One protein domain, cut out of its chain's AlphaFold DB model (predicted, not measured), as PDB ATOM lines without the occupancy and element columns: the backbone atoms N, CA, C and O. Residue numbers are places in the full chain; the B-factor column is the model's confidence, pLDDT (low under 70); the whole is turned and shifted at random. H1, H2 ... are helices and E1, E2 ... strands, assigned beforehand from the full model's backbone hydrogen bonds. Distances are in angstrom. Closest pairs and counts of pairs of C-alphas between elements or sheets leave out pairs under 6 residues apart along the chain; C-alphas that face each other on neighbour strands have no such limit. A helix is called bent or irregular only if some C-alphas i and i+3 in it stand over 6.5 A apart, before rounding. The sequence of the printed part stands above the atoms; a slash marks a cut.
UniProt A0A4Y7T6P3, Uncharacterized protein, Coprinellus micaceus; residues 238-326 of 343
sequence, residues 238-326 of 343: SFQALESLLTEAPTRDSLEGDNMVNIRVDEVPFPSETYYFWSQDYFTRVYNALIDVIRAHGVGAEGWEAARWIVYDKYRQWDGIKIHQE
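Overview. This is residues 238 to 326 of the 343 residues of an uncharacterized protein of Coprinellus micaceus (UniProt A0A4Y7T6P3). Three helices, H1, H4 and H5, pack side by side at shallow tilts into a small bundle at one end of an elongated body, and the two-stranded hairpin of E1 and E2 reaches away from them as an arm toward the other end. The short helices H2 and H3 lie near the base of this arm, and residues 318 to 326 trail from H5 as a tail toward the arm's end. The printed part has 89 residues, with five named helices and two named strands in the order H1, H2, H3, E1, E2, H4, H5; the sheet, in the order E1, E2, is antiparallel, and the class is mixed, helices and strands. The whole is only just loose, close to compact, with a radius of gyration of the C-alphas of 14.9 A, and it spans 45 by 27 by 19 A.

Along the chain. H1 is residues 238 to 246, 12.4 A long, and begins at C-alpha 238 at (195.496, 179.079, 108.513). H2 is residues 252 to 255, 5.9 A. H3 is residues 258 to 262, 9.4 A, and is irregular: C-alphas 258 and 261 are 7.2 A apart. E1 is residues 263 to 269, 18.8 A, and E2 is residues 272 to 278, 19.7 A. H4, the longest helix, is residues 280 to 297, 25.5 A, from C-alpha 280 at (178.935, 168.135, 116.133). H5 is residues 304 to 317, 20.1 A, and ends at C-alpha 317 at (194.976, 163.341, 123.715).

Arrangement. H1 and H4 touch, their closest C-alphas being those of Ser 238 and Val 293, 5.2 A apart; they run opposite ways at a shallow tilt of 18 degrees. H1 and H5 touch, closest at the C-alphas of Leu 246 and Lys 314, 6.8 A apart, and run the same way at a shallow tilt of 13 degrees. H4 and H5 form a helical hairpin, opposite ways at a shallow tilt of 29 degrees; residues 290 to 297 of H4 touch residues 304 to 307 of H5, and the closest C-alphas, those of Ile 294 and Trp 304, are 5.7 A apart. H3 and H4 are close but not clearly touching, with the C-alphas of Asn 262 and Tyr 282 closest at 5.5 A. H2 and H3 are also close but not clearly touching, closest at the C-alphas of Ser 254 and Met 260, 7.8 A. E1 and E2 are a hairpin of antiparallel neighbours, their directions at 157 degrees; N 264 and O 277 are 2.7 A apart and N 275 and O 266 2.9 A, within hydrogen-bond range. The closest C-alphas of E1 and H4, those of Arg 264 and Gln 280, are 7.4 A apart. H5 is apart from both strands. In H1 and H4 every O i to N i+4 pair is within hydrogen-bond range; H5 has 9 of 10, H3 has 0 of 1 but 1 of 2 O i to N i+3 pairs, and H2 is too short for an O i to N i+4 pair.

Size, cuts and confidence. The two C-alphas farthest apart, those of Ala 296 and Glu 326, are 47.3 A apart. The printed part has no cut, and no link between its named elements is long. The mean pLDDT of the printed part is 83.3; it is under 70 at residues 257 to 259, 269 to 273 and 319 to 326.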
ATOM      1  N   SER A 238     196.518 180.136 108.581       98.00
ATOM      2  CA  SER A 238     195.496 179.079 108.513       98.00
ATOM      3  C   SER A 238     195.766 177.934 109.500       98.00
ATOM      4  O   SER A 238     194.845 177.458 110.162       98.00
ATOM      5  N   PHE A 239     197.030 177.531 109.665       97.88
ATOM      6  CA  PHE A 239     197.444 176.546 110.665       97.88
ATOM      7  C   PHE A 239     197.347 177.102 112.086       97.88
ATOM      8  O   PHE A 239     196.872 176.398 112.971       97.88
ATOM      9  N   GLN A 240     197.731 178.362 112.307       97.56
ATOM     10  CA  GLN A 240     197.586 179.014 113.615       97.56
ATOM     11  C   GLN A 240     196.118 179.082 114.049       97.56
ATOM     12  O   GLN A 240     195.805 178.821 115.207       97.56
ATOM     13  N   ALA A 241     195.205 179.380 113.119       97.94
ATOM     14  CA  ALA A 241     193.770 179.362 113.388       97.94
ATOM     15  C   ALA A 241     193.271 177.950 113.743       97.94
ATOM     16  O   ALA A 241     192.500 177.795 114.688       97.94
ATOM     17  N   LEU A 242     193.745 176.917 113.033       97.88
ATOM     18  CA  LEU A 242     193.438 175.524 113.362       97.88
ATOM     19  C   LEU A 242     193.965 175.144 114.754       97.88
ATOM     20  O   LEU A 242     193.218 174.574 115.541       97.88
ATOM     21  N   GLU A 243     195.215 175.469 115.085       96.62
ATOM     22  CA  GLU A 243     195.779 175.193 116.410       96.62
ATOM     23  C   GLU A 243     195.043 175.948 117.517       96.62
ATOM     24  O   GLU A 243     194.708 175.347 118.536       96.62
ATOM     25  N   SER A 244     194.729 177.227 117.301       96.62
ATOM     26  CA  SER A 244     193.957 178.040 118.244       96.62
ATOM     27  C   SER A 244     192.545 177.504 118.454       96.62
ATOM     28  O   SER A 244     192.006 177.651 119.542       96.62
ATOM     29  N   LEU A 245     191.928 176.895 117.443       96.88
ATOM     30  CA  LEU A 245     190.654 176.209 117.625       96.88
ATOM     31  C   LEU A 245     190.851 174.907 118.408       96.88
ATOM     32  O   LEU A 245     190.077 174.595 119.304       96.88
ATOM     33  N   LEU A 246     191.907 174.155 118.092       95.31
ATOM     34  CA  LEU A 246     192.224 172.891 118.746       95.31
ATOM     35  C   LEU A 246     192.572 173.050 120.229       95.31
ATOM     36  O   LEU A 246     192.352 172.109 120.987       95.31
ATOM     37  N   THR A 247     193.079 174.197 120.688       93.69
ATOM     38  CA  THR A 247     193.276 174.461 122.126       93.69
ATOM     39  C   THR A 247     191.962 174.536 122.906       93.69
ATOM     40  O   THR A 247     191.980 174.250 124.100       93.69
ATOM     41  N   GLU A 248     190.835 174.820 122.245       92.88
ATOM     42  CA  GLU A 248     189.484 174.751 122.823       92.88
ATOM     43  C   GLU A 248     188.925 173.319 122.881       92.88
ATOM     44  O   GLU A 248     187.805 173.111 123.364       92.88
ATOM     45  N   ALA A 249     189.669 172.328 122.367       90.38
ATOM     46  CA  ALA A 249     189.242 170.938 122.411       90.38
ATOM     47  C   ALA A 249     188.988 170.527 123.866       90.38
ATOM     48  O   ALA A 249     189.833 170.788 124.732       90.38
ATOM     49  N   PRO A 250     187.869 169.841 124.143       84.12
ATOM     50  CA  PRO A 250     187.614 169.324 125.473       84.12
ATOM     51  C   PRO A 250     188.761 168.406 125.899       84.12
ATOM     52  O   PRO A 250     189.313 167.654 125.095       84.12
ATOM     53  N   THR A 251     189.131 168.482 127.175       82.62
ATOM     54  CA  THR A 251     190.085 167.567 127.809       82.62
ATOM     55  C   THR A 251     189.354 166.698 128.824       82.62
ATOM     56  O   THR A 251     188.261 167.043 129.270       82.62
ATOM     57  N   ARG A 252     189.946 165.563 129.211       72.44
ATOM     58  CA  ARG A 252     189.375 164.691 130.250       72.44
ATOM     59  C   ARG A 252     189.166 165.428 131.577       72.44
ATOM     60  O   ARG A 252     188.172 165.197 132.251       72.44
ATOM     61  N   ASP A 253     190.062 166.357 131.892       75.81
ATOM     62  CA  ASP A 253     189.977 167.191 133.093       75.81
ATOM     63  C   ASP A 253     188.896 168.283 132.977       75.81
ATOM     64  O   ASP A 253     188.477 168.845 133.980       75.81
ATOM     65  N   SER A 254     188.411 168.568 131.761       70.94
ATOM     66  CA  SER A 254     187.366 169.569 131.492       70.94
ATOM     67  C   SER A 254     185.939 169.017 131.602       70.94
ATOM     68  O   SER A 254     184.994 169.723 131.254       70.94
ATOM     69  N   LEU A 255     185.759 167.764 132.042       71.62
ATOM     70  CA  LEU A 255     184.429 167.158 132.212       71.62
ATOM     71  C   LEU A 255     183.619 167.792 133.359       71.62
ATOM     72  O   LEU A 255     182.409 167.603 133.426       71.62
ATOM     73  N   GLU A 256     184.262 168.582 134.219       71.25
ATOM     74  CA  GLU A 256     183.627 169.340 135.296       71.25
ATOM     75  C   GLU A 256     183.733 170.849 134.988       71.25
ATOM     76  O   GLU A 256     184.677 171.512 135.413       71.25
ATOM     77  N   GLY A 257     182.804 171.415 134.200       69.19
ATOM     78  CA  GLY A 257     182.751 172.871 133.972       69.19
ATOM     79  C   GLY A 257     182.077 173.347 132.679       69.19
ATOM     80  O   GLY A 257     181.443 172.582 131.955       69.19
ATOM     81  N   ASP A 258     182.253 174.638 132.377       65.31
ATOM     82  CA  ASP A 258     181.607 175.370 131.269       65.31
ATOM     83  C   ASP A 258     181.975 174.864 129.854       65.31
ATOM     84  O   ASP A 258     181.328 175.222 128.870       65.31
ATOM     85  N   ASN A 259     182.973 173.983 129.725       66.06
ATOM     86  CA  ASN A 259     183.430 173.440 128.439       66.06
ATOM     87  C   ASN A 259     182.591 172.265 127.903       66.06
ATOM     88  O   ASN A 259     182.937 171.677 126.873       66.06
ATOM     89  N   MET A 260     181.454 171.945 128.529       76.88
ATOM     90  CA  MET A 260     180.533 170.914 128.030       76.88
ATOM     91  C   MET A 260     179.947 171.220 126.641       76.88
ATOM     92  O   MET A 260     179.522 170.298 125.952       76.88
ATOM     93  N   VAL A 261     179.974 172.476 126.181       83.44
ATOM     94  CA  VAL A 261     179.447 172.880 124.859       83.44
ATOM     95  C   VAL A 261     180.168 172.171 123.697       83.44
ATOM     96  O   VAL A 261     179.574 171.893 122.653       83.44
ATOM     97  N   ASN A 262     181.443 171.812 123.881       83.69
ATOM     98  CA  ASN A 262     182.236 171.112 122.865       83.69
ATOM     99  C   ASN A 262     182.182 169.580 123.000       83.69
ATOM    100  O   ASN A 262     182.924 168.885 122.304       83.69
ATOM    101  N   ILE A 263     181.321 169.044 123.869       83.44
ATOM    102  CA  ILE A 263     181.244 167.616 124.190       83.44
ATOM    103  C   ILE A 263     179.861 167.073 123.828       83.44
ATOM    104  O   ILE A 263     178.832 167.597 124.241       83.44
ATOM    105  N   ARG A 264     179.837 165.978 123.071       82.88
ATOM    106  CA  ARG A 264     178.687 165.089 122.918       82.88
ATOM    107  C   ARG A 264     178.869 163.908 123.862       82.88
ATOM    108  O   ARG A 264     179.925 163.279 123.863       82.88
ATOM    109  N   VAL A 265     177.838 163.617 124.641       83.75
ATOM    110  CA  VAL A 265     177.800 162.474 125.550       83.75
ATOM    111  C   VAL A 265     176.843 161.447 124.956       83.75
ATOM    112  O   VAL A 265     175.652 161.723 124.838       83.75
ATOM    113  N   ASP A 266     177.364 160.288 124.564       79.88
ATOM    114  CA  ASP A 266     176.545 159.164 124.116       79.88
ATOM    115  C   ASP A 266     176.464 158.148 125.261       79.88
ATOM    116  O   ASP A 266     177.465 157.534 125.634       79.88
ATOM    117  N   GLU A 267     175.272 157.983 125.827       80.38
ATOM    118  CA  GLU A 267     174.989 156.954 126.828       80.38
ATOM    119  C   GLU A 267     174.484 155.691 126.129       80.38
ATOM    120  O   GLU A 267     173.429 155.690 125.488       80.38
ATOM    121  N   VAL A 268     175.236 154.597 126.238       73.62
ATOM    122  CA  VAL A 268     174.782 153.287 125.768       73.62
ATOM    123  C   VAL A 268     173.958 152.638 126.886       73.62
ATOM    124  O   VAL A 268     174.453 152.521 128.006       73.62
ATOM    125  N   PRO A 269     172.705 152.208 126.624       69.06
ATOM    126  CA  PRO A 269     171.801 151.730 127.674       69.06
ATOM    127  C   PRO A 269     172.295 150.494 128.433       69.06
ATOM    128  O   PRO A 269     171.877 150.266 129.567       69.06
ATOM    129  N   PHE A 270     173.130 149.662 127.806       51.47
ATOM    130  CA  PHE A 270     173.657 148.452 128.422       51.47
ATOM    131  C   PHE A 270     174.891 147.916 127.663       51.47
ATOM    132  O   PHE A 270     174.767 147.650 126.463       51.47
ATOM    133  N   PRO A 271     176.035 147.659 128.331       59.16
ATOM    134  CA  PRO A 271     176.408 148.157 129.665       59.16
ATOM    135  C   PRO A 271     176.298 149.688 129.713       59.16
ATOM    136  O   PRO A 271     176.394 150.322 128.666       59.16
ATOM    137  N   SER A 272     176.026 150.266 130.890       69.81
ATOM    138  CA  SER A 272     175.875 151.720 131.060       69.81
ATOM    139  C   SER A 272     177.213 152.416 130.808       69.81
ATOM    140  O   SER A 272     177.978 152.693 131.733       69.81
ATOM    141  N   GLU A 273     177.521 152.619 129.535       67.81
ATOM    142  CA  GLU A 273     178.771 153.178 129.059       67.81
ATOM    143  C   GLU A 273     178.518 154.589 128.566       67.81
ATOM    144  O   GLU A 273     177.707 154.821 127.668       67.81
ATOM    145  N   THR A 274     179.231 155.535 129.167       73.94
ATOM    146  CA  THR A 274     179.221 156.923 128.733       73.94
ATOM    147  C   THR A 274     180.426 157.159 127.841       73.94
ATOM    148  O   THR A 274     181.577 157.053 128.276       73.94
ATOM    149  N   TYR A 275     180.160 157.488 126.585       74.62
ATOM    150  CA  TYR A 275     181.170 157.852 125.608       74.62
ATOM    151  C   TYR A 275     181.163 159.357 125.407       74.62
ATOM    152  O   TYR A 275     180.111 159.974 125.258       74.62
ATOM    153  N   TYR A 276     182.352 159.941 125.361       81.06
ATOM    154  CA  TYR A 276     182.523 161.361 125.107       81.06
ATOM    155  C   TYR A 276     183.073 161.529 123.690       81.06
ATOM    156  O   TYR A 276     184.117 160.972 123.351       81.06
ATOM    157  N   PHE A 277     182.357 162.285 122.858       83.94
ATOM    158  CA  PHE A 277     182.762 162.681 121.503       83.94
ATOM    159  C   PHE A 277     182.846 164.202 121.362       83.94
ATOM    160  O   PHE A 277     182.163 164.929 122.080       83.94
ATOM    161  N   TRP A 278     183.703 164.717 120.481       88.56
ATOM    162  CA  TRP A 278     183.654 166.139 120.163       88.56
ATOM    163  C   TRP A 278     182.242 166.452 119.664       88.56
ATOM    164  O   TRP A 278     181.655 165.660 118.918       88.56
ATOM    165  N   SER A 279     181.664 167.564 120.115       89.19
ATOM    166  CA  SER A 279     180.318 167.934 119.689       89.19
ATOM    167  C   SER A 279     180.282 168.140 118.175       89.19
ATOM    168  O   SER A 279     181.290 168.468 117.542       89.19
ATOM    169  N   GLN A 280     179.108 167.942 117.574       87.56
ATOM    170  CA  GLN A 280     178.935 168.135 116.133       87.56
ATOM    171  C   GLN A 280     179.308 169.565 115.709       87.56
ATOM    172  O   GLN A 280     179.910 169.772 114.651       87.56
ATOM    173  N   ASP A 281     179.008 170.543 116.563       90.00
ATOM    174  CA  ASP A 281     179.347 171.946 116.343       90.00
ATOM    175  C   ASP A 281     180.862 172.159 116.377       90.00
ATOM    176  O   ASP A 281     181.419 172.806 115.487       90.00
ATOM    177  N   TYR A 282     181.560 171.555 117.345       91.94
ATOM    178  CA  TYR A 282     183.018 171.609 117.405       91.94
ATOM    179  C   TYR A 282     183.666 170.939 116.186       91.94
ATOM    180  O   TYR A 282     184.533 171.537 115.546       91.94
ATOM    181  N   PHE A 283     183.191 169.755 115.782       90.62
ATOM    182  CA  PHE A 283     183.643 169.096 114.551       90.62
ATOM    183  C   PHE A 283     183.458 169.981 113.318       90.62
ATOM    184  O   PHE A 283     184.357 170.056 112.483       90.62
ATOM    185  N   THR A 284     182.327 170.680 113.211       92.12
ATOM    186  CA  THR A 284     182.048 171.591 112.092       92.12
ATOM    187  C   THR A 284     183.053 172.742 112.051       92.12
ATOM    188  O   THR A 284     183.580 173.062 110.985       92.12
ATOM    189  N   ARG A 285     183.387 173.328 113.209       96.88
ATOM    190  CA  ARG A 285     184.426 174.367 113.304       96.88
ATOM    191  C   ARG A 285     185.793 173.834 112.870       96.88
ATOM    192  O   ARG A 285     186.454 174.476 112.054       96.88
ATOM    193  N   VAL A 286     186.185 172.648 113.345       96.25
ATOM    194  CA  VAL A 286     187.466 172.013 112.977       96.25
ATOM    195  C   VAL A 286     187.513 171.720 111.478       96.25
ATOM    196  O   VAL A 286     188.528 171.969 110.829       96.25
ATOM    197  N   TYR A 287     186.407 171.249 110.902       96.00
ATOM    198  CA  TYR A 287     186.308 170.962 109.474       96.00
ATOM    199  C   TYR A 287     186.458 172.224 108.618       96.00
ATOM    200  O   TYR A 287     187.187 172.211 107.628       96.00
ATOM    201  N   ASN A 288     185.836 173.333 109.022       97.56
ATOM    202  CA  ASN A 288     185.986 174.612 108.328       97.56
ATOM    203  C   ASN A 288     187.429 175.132 108.389       97.56
ATOM    204  O   ASN A 288     187.979 175.507 107.356       97.56
ATOM    205  N   ALA A 289     188.079 175.060 109.555       98.06
ATOM    206  CA  ALA A 289     189.488 175.434 109.688       98.06
ATOM    207  C   ALA A 289     190.404 174.567 108.800       98.06
ATOM    208  O   ALA A 289     191.318 175.073 108.150       98.06
ATOM    209  N   LEU A 290     190.129 173.261 108.702       97.88
ATOM    210  CA  LEU A 290     190.843 172.362 107.792       97.88
ATOM    211  C   LEU A 290     190.622 172.716 106.316       97.88
ATOM    212  O   LEU A 290     191.575 172.672 105.538       97.88
ATOM    213  N   ILE A 291     189.400 173.080 105.916       97.62
ATOM    214  CA  ILE A 291     189.119 173.556 104.552       97.62
ATOM    215  C   ILE A 291     189.964 174.791 104.236       97.62
ATOM    216  O   ILE A 291     190.509 174.882 103.136       97.62
ATOM    217  N   ASP A 292     190.104 175.720 105.179       98.06
ATOM    218  CA  ASP A 292     190.899 176.932 104.973       98.06
ATOM    219  C   ASP A 292     192.396 176.620 104.837       98.06
ATOM    220  O   ASP A 292     193.057 177.174 103.954       98.06
ATOM    221  N   VAL A 293     192.920 175.655 105.602       97.88
ATOM    222  CA  VAL A 293     194.282 175.125 105.401       97.88
ATOM    223  C   VAL A 293     194.439 174.517 104.004       97.88
ATOM    224  O   VAL A 293     195.405 174.821 103.305       97.88
ATOM    225  N   ILE A 294     193.480 173.702 103.559       97.69
ATOM    226  CA  ILE A 294     193.520 173.052 102.238       97.69
ATOM    227  C   ILE A 294     193.443 174.079 101.107       97.69
ATOM    228  O   ILE A 294     194.145 173.948 100.108       97.69
ATOM    229  N   ARG A 295     192.615 175.117 101.239       97.88
ATOM    230  CA  ARG A 295     192.522 176.196 100.244       97.88
ATOM    231  C   ARG A 295     193.823 176.983 100.135       97.88
ATOM    232  O   ARG A 295     194.193 177.366  99.031       97.88
ATOM    233  N   ALA A 296     194.494 177.220 101.260       97.69
ATOM    234  CA  ALA A 296     195.724 178.001 101.304       97.69
ATOM    235  C   ALA A 296     196.970 177.203 100.872       97.69
ATOM    236  O   ALA A 296     197.839 177.762 100.207       97.69
ATOM    237  N   HIS A 297     197.057 175.914 101.221       96.44
ATOM    238  CA  HIS A 297     198.287 175.112 101.088       96.44
ATOM    239  C   HIS A 297     198.113 173.807 100.290       96.44
ATOM    240  O   HIS A 297     199.065 173.053 100.091       96.44
ATOM    241  N   GLY A 298     196.905 173.519  99.805       96.88
ATOM    242  CA  GLY A 298     196.594 172.318  99.037       96.88
ATOM    243  C   GLY A 298     196.476 171.048  99.884       96.88
ATOM    244  O   GLY A 298     196.341 171.066 101.108       96.88
ATOM    245  N   VAL A 299     196.496 169.901  99.202       96.69
ATOM    246  CA  VAL A 299     196.335 168.577  99.830       96.69
ATOM    247  C   VAL A 299     197.655 167.848 100.092       96.69
ATOM    248  O   VAL A 299     197.619 166.716 100.554       96.69
ATOM    249  N   GLY A 300     198.795 168.462  99.768       95.31
ATOM    250  CA  GLY A 300     200.117 167.848  99.907       95.31
ATOM    251  C   GLY A 300     200.727 168.011 101.300       95.31
ATOM    252  O   GLY A 300     200.035 168.343 102.267       95.31
ATOM    253  N   ALA A 301     202.046 167.817 101.360       94.19
ATOM    254  CA  ALA A 301     202.856 167.855 102.575       94.19
ATOM    255  C   ALA A 301     202.674 169.140 103.409       94.19
ATOM    256  O   ALA A 301     202.574 169.063 104.628       94.19
ATOM    257  N   GLU A 302     202.578 170.304 102.762       94.38
ATOM    258  CA  GLU A 302     202.432 171.606 103.437       94.38
ATOM    259  C   GLU A 302     200.981 171.955 103.815       94.38
ATOM    260  O   GLU A 302     200.745 172.964 104.472       94.38
ATOM    261  N   GLY A 303     200.001 171.142 103.408       96.12
ATOM    262  CA  GLY A 303     198.578 171.381 103.646       96.12
ATOM    263  C   GLY A 303     197.919 170.230 104.397       96.12
ATOM    264  O   GLY A 303     198.252 169.953 105.552       96.12
ATOM    265  N   TRP A 304     196.965 169.552 103.752       96.25
ATOM    266  CA  TRP A 304     196.182 168.468 104.369       96.25
ATOM    267  C   TRP A 304     197.027 167.377 105.042       96.25
ATOM    268  O   TRP A 304     196.669 166.913 106.128       96.25
ATOM    269  N   GLU A 305     198.126 166.940 104.415       94.75
ATOM    270  CA  GLU A 305     198.905 165.807 104.929       94.75
ATOM    271  C   GLU A 305     199.547 166.093 106.282       94.75
ATOM    272  O   GLU A 305     199.613 165.174 107.101       94.75
ATOM    273  N   ALA A 306     199.973 167.334 106.528       95.81
ATOM    274  CA  ALA A 306     200.442 167.775 107.836       95.81
ATOM    275  C   ALA A 306     199.270 168.069 108.781       95.81
ATOM    276  O   ALA A 306     199.233 167.571 109.908       95.81
ATOM    277  N   ALA A 307     198.265 168.817 108.312       96.88
ATOM    278  CA  ALA A 307     197.149 169.271 109.141       96.88
ATOM    279  C   ALA A 307     196.361 168.118 109.781       96.88
ATOM    280  O   ALA A 307     196.021 168.179 110.964       96.88
ATOM    281  N   ARG A 308     196.123 167.019 109.049       95.38
ATOM    282  CA  ARG A 308     195.407 165.846 109.587       95.38
ATOM    283  C   ARG A 308     196.085 165.247 110.821       95.38
ATOM    284  O   ARG A 308     195.395 164.727 111.692       95.38
ATOM    285  N   TRP A 309     197.417 165.312 110.905       94.56
ATOM    286  CA  TRP A 309     198.162 164.755 112.033       94.56
ATOM    287  C   TRP A 309     198.092 165.653 113.263       94.56
ATOM    288  O   TRP A 309     198.010 165.121 114.365       94.56
ATOM    289  N   ILE A 310     198.017 166.977 113.083       95.25
ATOM    290  CA  ILE A 310     197.740 167.924 114.177       95.25
ATOM    291  C   ILE A 310     196.372 167.615 114.794       95.25
ATOM    292  O   ILE A 310     196.253 167.454 116.010       95.25
ATOM    293  N   VAL A 311     195.340 167.458 113.956       94.81
ATOM    294  CA  VAL A 311     193.992 167.111 114.433       94.81
ATOM    295  C   VAL A 311     193.985 165.739 115.099       94.81
ATOM    296  O   VAL A 311     193.431 165.603 116.187       94.81
ATOM    297  N   TYR A 312     194.629 164.736 114.495       91.56
ATOM    298  CA  TYR A 312     194.742 163.396 115.073       91.56
ATOM    299  C   TYR A 312     195.422 163.418 116.446       91.56
ATOM    300  O   TYR A 312     194.931 162.797 117.386       91.56
ATOM    301  N   ASP A 313     196.524 164.153 116.593       91.06
ATOM    302  CA  ASP A 313     197.241 164.262 117.862       91.06
ATOM    303  C   ASP A 313     196.447 164.999 118.925       91.06
ATOM    304  O   ASP A 313     196.537 164.653 120.105       91.06
ATOM    305  N   LYS A 314     195.635 165.980 118.537       91.62
ATOM    306  CA  LYS A 314     194.735 166.615 119.491       91.62
ATOM    307  C   LYS A 314     193.588 165.691 119.881       91.62
ATOM    308  O   LYS A 314     193.290 165.553 121.062       91.62
ATOM    309  N   TYR A 315     192.993 165.010 118.908       86.81
ATOM    310  CA  TYR A 315     191.904 164.069 119.139       86.81
ATOM    311  C   TYR A 315     192.344 162.896 120.022       86.81
ATOM    312  O   TYR A 315     191.639 162.521 120.952       86.81
ATOM    313  N   ARG A 316     193.549 162.349 119.805       82.56
ATOM    314  CA  ARG A 316     194.069 161.224 120.601       82.56
ATOM    315  C   ARG A 316     194.366 161.607 122.055       82.56
ATOM    316  O   ARG A 316     194.256 160.749 122.921       82.56
ATOM    317  N   GLN A 317     194.757 162.859 122.337       81.81
ATOM    318  CA  GLN A 317     194.976 163.341 123.715       81.81
ATOM    319  C   GLN A 317     193.701 163.271 124.549       81.81
ATOM    320  O   GLN A 317     193.760 163.184 125.773       81.81
ATOM    321  N   TRP A 318     192.558 163.311 123.876       72.31
ATOM    322  CA  TRP A 318     191.262 163.227 124.506       72.31
ATOM    323  C   TRP A 318     190.804 161.788 124.785       72.31
ATOM    324  O   TRP A 318     189.788 161.594 125.441       72.31
ATOM    325  N   ASP A 319     191.620 160.797 124.402       56.00
ATOM    326  CA  ASP A 319     191.403 159.371 124.645       56.00
ATOM    327  C   ASP A 319     190.201 158.856 123.837       56.00
ATOM    328  O   ASP A 319     189.066 158.793 124.303       56.00
ATOM    329  N   GLY A 320     190.451 158.501 122.573       43.03
ATOM    330  CA  GLY A 320     189.482 157.777 121.760       43.03
ATOM    331  C   GLY A 320     189.094 156.453 122.429       43.03
ATOM    332  O   GLY A 320     189.715 155.434 122.166       43.03
ATOM    333  N   ILE A 321     188.037 156.492 123.245       39.34
ATOM    334  CA  ILE A 321     187.152 155.394 123.651       39.34
ATOM    335  C   ILE A 321     187.803 154.247 124.462       39.34
ATOM    336  O   ILE A 321     188.422 153.340 123.910       39.34
ATOM    337  N   LYS A 322     187.535 154.214 125.779       42.41
ATOM    338  CA  LYS A 322     186.687 153.203 126.468       42.41
ATOM    339  C   LYS A 322     186.680 153.459 127.980       42.41
ATOM    340  O   LYS A 322     187.737 153.475 128.606       42.41
ATOM    341  N   ILE A 323     185.498 153.509 128.595       38.38
ATOM    342  CA  ILE A 323     185.357 153.101 130.000       38.38
ATOM    343  C   ILE A 323     184.206 152.097 130.098       38.38
ATOM    344  O   ILE A 323     183.092 152.460 130.448       38.38
ATOM    345  N   HIS A 324     184.509 150.817 129.843       41.22
ATOM    346  CA  HIS A 324     184.025 149.767 130.740       41.22
ATOM    347  C   HIS A 324     184.900 148.519 130.787       41.22
ATOM    348  O   HIS A 324     185.562 148.118 129.830       41.22
ATOM    349  N   GLN A 325     184.843 147.928 131.979       41.41
ATOM    350  CA  GLN A 325     185.627 146.830 132.530       41.41
ATOM    351  C   GLN A 325     184.887 145.473 132.491       41.41
ATOM    352  O   GLN A 325     185.292 144.549 133.190       41.41
ATOM    353  N   GLU A 326     183.813 145.313 131.702       40.75
ATOM    354  CA  GLU A 326     182.924 144.130 131.807       40.75
ATOM    355  C   GLU A 326     182.548 143.439 130.480       40.75
ATOM    356  O   GLU A 326     181.679 142.568 130.445       40.75
TER     357      GLU A 326